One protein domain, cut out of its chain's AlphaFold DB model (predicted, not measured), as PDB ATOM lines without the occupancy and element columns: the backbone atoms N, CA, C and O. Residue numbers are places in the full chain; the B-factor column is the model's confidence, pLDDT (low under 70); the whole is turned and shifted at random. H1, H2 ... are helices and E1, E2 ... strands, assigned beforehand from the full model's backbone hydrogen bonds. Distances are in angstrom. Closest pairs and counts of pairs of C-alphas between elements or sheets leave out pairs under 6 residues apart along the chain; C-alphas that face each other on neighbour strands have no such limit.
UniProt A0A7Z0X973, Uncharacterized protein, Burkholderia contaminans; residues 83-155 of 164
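Overview. This is residues 83 to 155 of the 164 residues of an uncharacterized protein of Burkholderia contaminans (UniProt A0A7Z0X973). A strongly twisted sheet of three strands, E1, E2 and E3, makes the main body, with one short helix, H1, running on directly from the end of E3 and standing up from the sheet over E2. From the helix's far end, where residues 137 to 142 stick out, a long stretch with no named element folds back to the sheet, and its residues 153 to 154 pair with residues 125 to 126 of E3. The printed part has 73 residues, with three named strands and then one named helix in the order E1, E2, E3, H1; the sheet order is E1 - E2 - E3, all antiparallel. The class is mixed, helices and strands, with under half of the residues in named elements. The whole is compact, with a radius of gyration of the C-alphas of 12.1 A and spans of 34 by 29 by 24 A.

Arrangement. Begin at E1, residues 85 to 91, an edge strand. Its antiparallel neighbour is E2, residues 102 to 109, at 143 degrees between their directions; look at N 88 and O 106, 2.8 A apart, and N 91 and O 104, 2.7 A apart, both within hydrogen-bond range. E3, residues 123 to 128, is the other edge strand, antiparallel to E2 at 144 degrees, with N 105 and O 125 at 2.8 A. E1 and E2 form a hairpin, as do E2 and E3, and the three make a meander, each strand the antiparallel neighbour of the one before. H1, residues 129 to 137, is on the sheet, over E2, at a height of 9.8 A over the sheet, only just, with 6 C-alphas of the sheet in its local plane. Its line rises 46 degrees out of that plane, and it stands up from the sheet. The closest C-alphas of E2 and H1 are those of Met 102 and Glu 129, 4.6 A apart. In H1, 3 of 5 O i to N i+4 pairs are within hydrogen-bond range.

Along the chain. Find C-alpha 85 at (-170.228, 43.442, 7.987); from there E1 runs 16.6 A to C-alpha 91. E2 starts at C-alpha 102, at (-153.982, 48.231, 14.837), and covers 21.9 A to C-alpha 109. E3 spans 17.0 A from C-alpha 123 to C-alpha 128. H1 goes on from C-alpha 129 and ends at C-alpha 137, at (-157.536, 31.526, 17.897), 12.9 A from its first.

Size, cuts and confidence. The C-alphas farthest apart are those of Glu 100 and Cys 115, at 34.5 A. The printed part has no cut. The link from E2 to E3, residues 110 to 122, is long; the link from E1 to E2 is short and that from E3 to H1 tight. The mean pLDDT of the printed part is 90.1, and residues 114 to 116 and 118 to 119 are under 70.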
ATOM      1  N   ASN A  83    -176.492  39.842   6.933       92.94
ATOM      2  CA  ASN A  83    -176.830  41.236   7.238       92.94
ATOM      3  C   ASN A  83    -175.788  41.919   8.139       92.94
ATOM      4  O   ASN A  83    -176.053  42.992   8.677       92.94
ATOM      5  N   GLU A  84    -174.622  41.307   8.324       94.69
ATOM      6  CA  GLU A  84    -173.519  41.857   9.108       94.69
ATOM      7  C   GLU A  84    -172.338  42.214   8.204       94.69
ATOM      8  O   GLU A  84    -172.259  41.803   7.046       94.69
ATOM      9  N   LEU A  85    -171.426  43.038   8.716       95.06
ATOM     10  CA  LEU A  85    -170.228  43.442   7.987       95.06
ATOM     11  C   LEU A  85    -169.129  42.400   8.195       95.06
ATOM     12  O   LEU A  85    -168.493  42.365   9.249       95.06
ATOM     13  N   LEU A  86    -168.898  41.572   7.179       94.62
ATOM     14  CA  LEU A  86    -167.846  40.559   7.190       94.62
ATOM     15  C   LEU A  86    -166.577  41.126   6.564       94.62
ATOM     16  O   LEU A  86    -166.604  41.709   5.475       94.62
ATOM     17  N   VAL A  87    -165.456  40.905   7.241       94.69
ATOM     18  CA  VAL A  87    -164.127  41.266   6.751       94.69
ATOM     19  C   VAL A  87    -163.742  40.400   5.555       94.69
ATOM     20  O   VAL A  87    -163.864  39.177   5.578       94.69
ATOM     21  N   LEU A  88    -163.235  41.058   4.515       91.38
ATOM     22  CA  LEU A  88    -162.741  40.463   3.277       91.38
ATOM     23  C   LEU A  88    -161.217  40.460   3.179       91.38
ATOM     24  O   LEU A  88    -160.646  39.608   2.498       91.38
ATOM     25  N   SER A  89    -160.570  41.463   3.771       92.31
ATOM     26  CA  SER A  89    -159.116  41.595   3.773       92.31
ATOM     27  C   SER A  89    -158.653  42.436   4.955       92.31
ATOM     28  O   SER A  89    -159.402  43.272   5.468       92.31
ATOM     29  N   ALA A  90    -157.408  42.209   5.361       95.00
ATOM     30  CA  ALA A  90    -156.759  42.898   6.460       95.00
ATOM     31  C   ALA A  90    -155.410  43.467   6.013       95.00
ATOM     32  O   ALA A  90    -154.719  42.897   5.167       95.00
ATOM     33  N   VAL A  91    -155.038  44.599   6.596       95.31
ATOM     34  CA  VAL A  91    -153.800  45.328   6.342       95.31
ATOM     35  C   VAL A  91    -153.175  45.647   7.694       95.31
ATOM     36  O   VAL A  91    -153.816  46.250   8.552       95.31
ATOM     37  N   GLY A  92    -151.936  45.211   7.902       95.44
ATOM     38  CA  GLY A  92    -151.208  45.465   9.143       95.44
ATOM     39  C   GLY A  92    -150.543  46.841   9.168       95.44
ATOM     40  O   GLY A  92    -150.522  47.563   8.171       95.44
ATOM     41  N   SER A  93    -149.918  47.156  10.300       94.00
ATOM     42  CA  SER A  93    -149.178  48.402  10.560       94.00
ATOM     43  C   SER A  93    -147.926  48.615   9.689       94.00
ATOM     44  O   SER A  93    -147.318  49.682   9.727       94.00
ATOM     45  N   TRP A  94    -147.543  47.635   8.861       93.31
ATOM     46  CA  TRP A  94    -146.536  47.826   7.809       93.31
ATOM     47  C   TRP A  94    -147.008  48.810   6.727       93.31
ATOM     48  O   TRP A  94    -146.186  49.419   6.038       93.31
ATOM     49  N   ASP A  95    -148.322  48.985   6.571       92.44
ATOM     50  CA  ASP A  95    -148.884  50.059   5.770       92.44
ATOM     51  C   ASP A  95    -148.956  51.338   6.606       92.44
ATOM     52  O   ASP A  95    -149.623  51.385   7.636       92.44
ATOM     53  N   LYS A  96    -148.322  52.411   6.125       90.38
ATOM     54  CA  LYS A  96    -148.251  53.719   6.805       90.38
ATOM     55  C   LYS A  96    -149.609  54.328   7.191       90.38
ATOM     56  O   LYS A  96    -149.642  55.281   7.963       90.38
ATOM     57  N   ARG A  97    -150.708  53.856   6.595       90.50
ATOM     58  CA  ARG A  97    -152.075  54.310   6.889       90.50
ATOM     59  C   ARG A  97    -152.687  53.613   8.104       90.50
ATOM     60  O   ARG A  97    -153.727  54.060   8.583       90.50
ATOM     61  N   VAL A  98    -152.089  52.518   8.565       94.81
ATOM     62  CA  VAL A  98    -152.554  51.729   9.705       94.81
ATOM     63  C   VAL A  98    -151.693  52.085  10.923       94.81
ATOM     64  O   VAL A  98    -150.477  51.898  10.875       94.81
ATOM     65  N   PRO A  99    -152.279  52.616  12.012       95.06
ATOM     66  CA  PRO A  99    -151.538  52.907  13.234       95.06
ATOM     67  C   PRO A  99    -150.872  51.661  13.836       95.06
ATOM     68  O   PRO A  99    -151.359  50.540  13.687       95.06
ATOM     69  N   GLU A 100    -149.779  51.862  14.569       96.31
ATOM     70  CA  GLU A 100    -149.128  50.786  15.319       96.31
ATOM     71  C   GLU A 100    -150.098  50.149  16.334       96.31
ATOM     72  O   GLU A 100    -150.873  50.846  16.995       96.31
ATOM     73  N   GLY A 101    -150.080  48.816  16.434       96.31
ATOM     74  CA  GLY A 101    -150.996  48.041  17.281       96.31
ATOM     75  C   GLY A 101    -152.432  47.925  16.750       96.31
ATOM     76  O   GLY A 101    -153.312  47.456  17.479       96.31
ATOM     77  N   MET A 102    -152.686  48.345  15.508       97.25
ATOM     78  CA  MET A 102    -153.982  48.231  14.837       97.25
ATOM     79  C   MET A 102    -153.890  47.394  13.559       97.25
ATOM     80  O   MET A 102    -152.821  47.208  12.974       97.25
ATOM     81  N   VAL A 103    -155.050  46.939  13.094       97.25
ATOM     82  CA  VAL A 103    -155.244  46.300  11.794       97.25
ATOM     83  C   VAL A 103    -156.330  47.064  11.043       97.25
ATOM     84  O   VAL A 103    -157.427  47.280  11.560       97.25
ATOM     85  N   GLY A 104    -156.012  47.488   9.821       96.75
ATOM     86  CA  GLY A 104    -156.971  48.058   8.883       96.75
ATOM     87  C   GLY A 104    -157.740  46.946   8.179       96.75
ATOM     88  O   GLY A 104    -157.140  46.030   7.624       96.75
ATOM     89  N   LEU A 105    -159.063  47.012   8.184       96.50
ATOM     90  CA  LEU A 105    -159.949  45.981   7.661       96.50
ATOM     91  C   LEU A 105    -160.806  46.534   6.531       96.50
ATOM     92  O   LEU A 105    -161.319  47.648   6.614       96.50
ATOM     93  N   VAL A 106    -160.984  45.727   5.489       94.31
ATOM     94  CA  VAL A 106    -161.979  45.956   4.437       94.31
ATOM     95  C   VAL A 106    -163.122  44.985   4.676       94.31
ATOM     96  O   VAL A 106    -162.880  43.782   4.743       94.31
ATOM     97  N   ALA A 107    -164.347  45.484   4.793       94.56
ATOM     98  CA  ALA A 107    -165.531  44.680   5.070       94.56
ATOM     99  C   ALA A 107    -166.691  45.026   4.133       94.56
ATOM    100  O   ALA A 107    -166.804  46.153   3.654       94.56
ATOM    101  N   THR A 108    -167.579  44.061   3.904       93.88
ATOM    102  CA  THR A 108    -168.801  44.231   3.097       93.88
ATOM    103  C   THR A 108    -169.993  43.611   3.813       93.88
ATOM    104  O   THR A 108    -169.831  42.691   4.617       93.88
ATOM    105  N   LEU A 109    -171.196  44.113   3.526       92.69
ATOM    106  CA  LEU A 109    -172.429  43.533   4.051       92.69
ATOM    107  C   LEU A 109    -172.623  42.127   3.464       92.69
ATOM    108  O   LEU A 109    -172.679  41.980   2.247       92.69
ATOM    109  N   GLY A 110    -172.692  41.113   4.325       89.38
ATOM    110  CA  GLY A 110    -172.852  39.709   3.942       89.38
ATOM    111  C   GLY A 110    -171.599  39.032   3.370       89.38
ATOM    112  O   GLY A 110    -171.635  37.838   3.083       89.38
ATOM    113  N   GLY A 111    -170.477  39.748   3.246       87.50
ATOM    114  CA  GLY A 111    -169.216  39.195   2.752       87.50
ATOM    115  C   GLY A 111    -169.179  38.955   1.236       87.50
ATOM    116  O   GLY A 111    -169.828  39.648   0.452       87.50
ATOM    117  N   ARG A 112    -168.362  37.982   0.807       81.06
ATOM    118  CA  ARG A 112    -168.269  37.586  -0.611       81.06
ATOM    119  C   ARG A 112    -169.428  36.681  -0.992       81.06
ATOM    120  O   ARG A 112    -169.864  35.858  -0.189       81.06
ATOM    121  N   SER A 113    -169.850  36.767  -2.249       72.56
ATOM    122  CA  SER A 113    -170.766  35.777  -2.809       72.56
ATOM    123  C   SER A 113    -170.116  34.378  -2.836       72.56
ATOM    124  O   SER A 113    -168.887  34.253  -2.751       72.56
ATOM    125  N   PRO A 114    -170.908  33.300  -2.994       65.75
ATOM    126  CA  PRO A 114    -170.373  31.948  -3.160       65.75
ATOM    127  C   PRO A 114    -169.388  31.807  -4.333       65.75
ATOM    128  O   PRO A 114    -168.450  31.027  -4.227       65.75
ATOM    129  N   CYS A 115    -169.549  32.596  -5.405       64.25
ATOM    130  CA  CYS A 115    -168.623  32.646  -6.547       64.25
ATOM    131  C   CYS A 115    -167.402  33.561  -6.324       64.25
ATOM    132  O   CYS A 115    -166.618  33.779  -7.240       64.25
ATOM    133  N   GLY A 116    -167.221  34.099  -5.114       67.62
ATOM    134  CA  GLY A 116    -166.055  34.904  -4.746       67.62
ATOM    135  C   GLY A 116    -166.117  36.371  -5.179       67.62
ATOM    136  O   GLY A 116    -165.181  37.120  -4.888       67.62
ATOM    137  N   GLU A 117    -167.212  36.797  -5.811       70.00
ATOM    138  CA  GLU A 117    -167.434  38.180  -6.231       70.00
ATOM    139  C   GLU A 117    -167.748  39.096  -5.039       70.00
ATOM    140  O   GLU A 117    -168.317  38.689  -4.016       70.00
ATOM    141  N   HIS A 118    -167.378  40.371  -5.172       66.00
ATOM    142  CA  HIS A 118    -167.719  41.402  -4.198       66.00
ATOM    143  C   HIS A 118    -169.199  41.762  -4.353       66.00
ATOM    144  O   HIS A 118    -169.590  42.416  -5.316       66.00
ATOM    145  N   ALA A 119    -170.029  41.323  -3.407       65.12
ATOM    146  CA  ALA A 119    -171.477  41.507  -3.488       65.12
ATOM    147  C   ALA A 119    -171.950  42.903  -3.034       65.12
ATOM    148  O   ALA A 119    -173.095  43.273  -3.292       65.12
ATOM    149  N   GLY A 120    -171.100  43.688  -2.363       75.31
ATOM    150  CA  GLY A 120    -171.505  44.946  -1.737       75.31
ATOM    151  C   GLY A 120    -170.429  46.025  -1.725       75.31
ATOM    152  O   GLY A 120    -169.268  45.788  -2.056       75.31
ATOM    153  N   THR A 121    -170.837  47.229  -1.324       88.12
ATOM    154  CA  THR A 121    -169.940  48.374  -1.138       88.12
ATOM    155  C   THR A 121    -168.916  48.070  -0.050       88.12
ATOM    156  O   THR A 121    -169.282  47.711   1.072       88.12
ATOM    157  N   GLU A 122    -167.635  48.235  -0.376       91.81
ATOM    158  CA  GLU A 122    -166.556  48.121   0.600       91.81
ATOM    159  C   GLU A 122    -166.660  49.220   1.663       91.81
ATOM    160  O   GLU A 122    -166.902  50.392   1.374       91.81
ATOM    161  N   THR A 123    -166.441  48.823   2.910       94.06
ATOM    162  CA  THR A 123    -166.313  49.704   4.069       94.06
ATOM    163  C   THR A 123    -164.982  49.429   4.752       94.06
ATOM    164  O   THR A 123    -164.445  48.324   4.664       94.06
ATOM    165  N   TYR A 124    -164.436  50.437   5.422       95.50
ATOM    166  CA  TYR A 124    -163.074  50.409   5.939       95.50
ATOM    167  C   TYR A 124    -163.074  50.689   7.435       95.50
ATOM    168  O   TYR A 124    -163.704  51.644   7.893       95.50
ATOM    169  N   TRP A 125    -162.361  49.855   8.189       97.19
ATOM    170  CA  TRP A 125    -162.402  49.856   9.648       97.19
ATOM    171  C   TRP A 125    -161.013  49.677  10.254       97.19
ATOM    172  O   TRP A 125    -160.128  49.100   9.630       97.19
ATOM    173  N   LEU A 126    -160.827  50.160  11.476       97.31
ATOM    174  CA  LEU A 126    -159.661  49.933  12.318       97.31
ATOM    175  C   LEU A 126    -160.087  49.169  13.567       97.31
ATOM    176  O   LEU A 126    -161.048  49.546  14.249       97.31
ATOM    177  N   VAL A 127    -159.326  48.123  13.876       97.44
ATOM    178  CA  VAL A 127    -159.480  47.327  15.096       97.44
ATOM    179  C   VAL A 127    -158.125  47.110  15.770       97.44
ATOM    180  O   VAL A 127    -157.104  47.097  15.075       97.44
ATOM    181  N   PRO A 128    -158.083  46.913  17.100       97.25
ATOM    182  CA  PRO A 128    -156.857  46.522  17.784       97.25
ATOM    183  C   PRO A 128    -156.308  45.208  17.223       97.25
ATOM    184  O   PRO A 128    -157.050  44.239  17.068       97.25
ATOM    185  N   GLU A 129    -155.000  45.145  16.980       96.38
ATOM    186  CA  GLU A 129    -154.331  43.956  16.433       96.38
ATOM    187  C   GLU A 129    -154.580  42.711  17.286       96.38
ATOM    188  O   GLU A 129    -154.877  41.643  16.759       96.38
ATOM    189  N   ARG A 130    -154.552  42.875  18.611       95.75
ATOM    190  CA  ARG A 130    -154.854  41.792  19.547       95.75
ATOM    191  C   ARG A 130    -156.291  41.286  19.417       95.75
ATOM    192  O   ARG A 130    -156.501  40.086  19.431       95.75
ATOM    193  N   GLU A 131    -157.269  42.179  19.268       95.50
ATOM    194  CA  GLU A 131    -158.668  41.771  19.082       95.50
ATOM    195  C   GLU A 131    -158.837  40.989  17.776       95.50
ATOM    196  O   GLU A 131    -159.505  39.956  17.758       95.50
ATOM    197  N   TYR A 132    -158.197  41.459  16.701       94.44
ATOM    198  CA  TYR A 132    -158.202  40.753  15.426       94.44
ATOM    199  C   TYR A 132    -157.542  39.377  15.543       94.44
ATOM    200  O   TYR A 132    -158.125  38.405  15.092       94.44
ATOM    201  N   HIS A 133    -156.371  39.272  16.175       92.69
ATOM    202  CA  HIS A 133    -155.645  38.010  16.342       92.69
ATOM    203  C   HIS A 133    -156.403  36.996  17.209       92.69
ATOM    204  O   HIS A 133    -156.640  35.872  16.764       92.69
ATOM    205  N   ASP A 134    -156.850  37.415  18.399       93.69
ATOM    206  CA  ASP A 134    -157.539  36.560  19.371       93.69
ATOM    207  C   ASP A 134    -158.835  35.962  18.768       93.69
ATOM    208  O   ASP A 134    -159.232  34.840  19.100       93.69
ATOM    209  N   ALA A 135    -159.483  36.664  17.826       90.38
ATOM    210  CA  ALA A 135    -160.657  36.153  17.117       90.38
ATOM    211  C   ALA A 135    -160.364  34.863  16.324       90.38
ATOM    212  O   ALA A 135    -161.184  33.941  16.337       90.38
ATOM    213  N   PHE A 136    -159.190  34.749  15.690       86.88
ATOM    214  CA  PHE A 136    -158.824  33.570  14.890       86.88
ATOM    215  C   PHE A 136    -158.318  32.389  15.725       86.88
ATOM    216  O   PHE A 136    -158.304  31.267  15.223       86.88
ATOM    217  N   GLU A 137    -157.945  32.606  16.987       88.12
ATOM    218  CA  GLU A 137    -157.536  31.526  17.897       88.12
ATOM    219  C   GLU A 137    -158.729  30.781  18.519       88.12
ATOM    220  O   GLU A 137    -158.575  29.719  19.128       88.12
ATOM    221  N   THR A 138    -159.944  31.310  18.358       84.88
ATOM    222  CA  THR A 138    -161.151  30.702  18.917       84.88
ATOM    223  C   THR A 138    -161.466  29.376  18.214       84.88
ATOM    224  O   THR A 138    -161.617  29.308  16.993       84.88
ATOM    225  N   LEU A 139    -161.609  28.291  18.986       76.06
ATOM    226  CA  LEU A 139    -161.982  26.979  18.449       76.06
ATOM    227  C   LEU A 139    -163.299  27.059  17.665       76.06
ATOM    228  O   LEU A 139    -164.310  27.538  18.174       76.06
ATOM    229  N   GLY A 140    -163.293  26.543  16.434       74.06
ATOM    230  CA  GLY A 140    -164.462  26.573  15.551       74.06
ATOM    231  C   GLY A 140    -164.661  27.893  14.802       74.06
ATOM    232  O   GLY A 140    -165.681  28.048  14.134       74.06
ATOM    233  N   HIS A 141    -163.703  28.822  14.869       83.88
ATOM    234  CA  HIS A 141    -163.722  30.040  14.067       83.88
ATOM    235  C   HIS A 141    -163.761  29.717  12.563       83.88
ATOM    236  O   HIS A 141    -162.973  28.918  12.057       83.88
ATOM    237  N   MET A 142    -164.680  30.353  11.832       88.31
ATOM    238  CA  MET A 142    -164.880  30.124  10.390       88.31
ATOM    239  C   MET A 142    -163.914  30.906   9.498       88.31
ATOM    240  O   MET A 142    -164.026  30.848   8.277       88.31
ATOM    241  N   GLY A 143    -162.955  31.617  10.093       87.38
ATOM    242  CA  GLY A 143    -162.016  32.471   9.367       87.38
ATOM    243  C   GLY A 143    -162.573  33.858   9.039       87.38
ATOM    244  O   GLY A 143    -161.929  34.599   8.305       87.38
ATOM    245  N   TYR A 144    -163.739  34.225   9.583       90.62
ATOM    246  CA  TYR A 144    -164.371  35.524   9.353       90.62
ATOM    247  C   TYR A 144    -164.349  36.386  10.602       90.62
ATOM    248  O   TYR A 144    -164.875  35.999  11.641       90.62
ATOM    249  N   PHE A 145    -163.848  37.603  10.448       94.88
ATOM    250  CA  PHE A 145    -164.009  38.646  11.445       94.88
ATOM    251  C   PHE A 145    -165.260  39.472  11.120       94.88
ATOM    252  O   PHE A 145    -165.470  39.855   9.965       94.88
ATOM    253  N   ILE A 146    -166.091  39.737  12.127       95.31
ATOM    254  CA  ILE A 146    -167.319  40.528  11.996       95.31
ATOM    255  C   ILE A 146    -167.079  41.897  12.626       95.31
ATOM    256  O   ILE A 146    -166.605  41.993  13.757       95.31
ATOM    257  N   ILE A 147    -167.412  42.955  11.890       96.94
ATOM    258  CA  ILE A 147    -167.303  44.321  12.394       96.94
ATOM    259  C   ILE A 147    -168.464  44.630  13.343       96.94
ATOM    260  O   ILE A 147    -169.634  44.542  12.969       96.94
ATOM    261  N   ASP A 148    -168.127  45.092  14.543       96.19
ATOM    262  CA  ASP A 148    -169.049  45.720  15.483       96.19
ATOM    263  C   ASP A 148    -169.003  47.239  15.280       96.19
ATOM    264  O   ASP A 148    -168.097  47.925  15.754       96.19
ATOM    265  N   GLN A 149    -170.003  47.785  14.586       94.62
ATOM    266  CA  GLN A 149    -170.062  49.215  14.259       94.62
ATOM    267  C   GLN A 149    -170.174  50.129  15.492       94.62
ATOM    268  O   GLN A 149    -169.929  51.329  15.379       94.62
ATOM    269  N   ALA A 150    -170.553  49.601  16.661       95.25
ATOM    270  CA  ALA A 150    -170.623  50.379  17.896       95.25
ATOM    271  C   ALA A 150    -169.259  50.492  18.598       95.25
ATOM    272  O   ALA A 150    -169.078  51.368  19.448       95.25
ATOM    273  N   ARG A 151    -168.307  49.613  18.265       95.56
ATOM    274  CA  ARG A 151    -166.987  49.525  18.910       95.56
ATOM    275  C   ARG A 151    -165.824  49.825  17.973       95.56
ATOM    276  O   ARG A 151    -164.834  50.412  18.407       95.56
ATOM    277  N   HIS A 152    -165.910  49.377  16.725       96.88
ATOM    278  CA  HIS A 152    -164.840  49.485  15.739       96.88
ATOM    279  C   HIS A 152    -164.858  50.851  15.064       96.88
ATOM    280  O   HIS A 152    -165.905  51.471  14.886       96.88
ATOM    281  N   GLN A 153    -163.675  51.342  14.709       95.75
ATOM    282  CA  GLN A 153    -163.511  52.711  14.228       95.75
ATOM    283  C   GLN A 153    -163.526  52.738  12.699       95.75
ATOM    284  O   GLN A 153    -162.813  51.941  12.094       95.75
ATOM    285  N   PRO A 154    -164.271  53.643  12.044       95.44
ATOM    286  CA  PRO A 154    -164.130  53.856  10.610       95.44
ATOM    287  C   PRO A 154    -162.701  54.282  10.247       95.44
ATOM    288  O   PRO A 154    -162.060  55.038  10.977       95.44
ATOM    289  N   TRP A 155    -162.215  53.820   9.100       93.25
ATOM    290  CA  TRP A 155    -160.871  54.098   8.595       93.25
ATOM    291  C   TRP A 155    -160.933  54.636   7.170       93.25
ATOM    292  O   TRP A 155    -161.822  54.271   6.412       93.25
TER     293      TRP A 155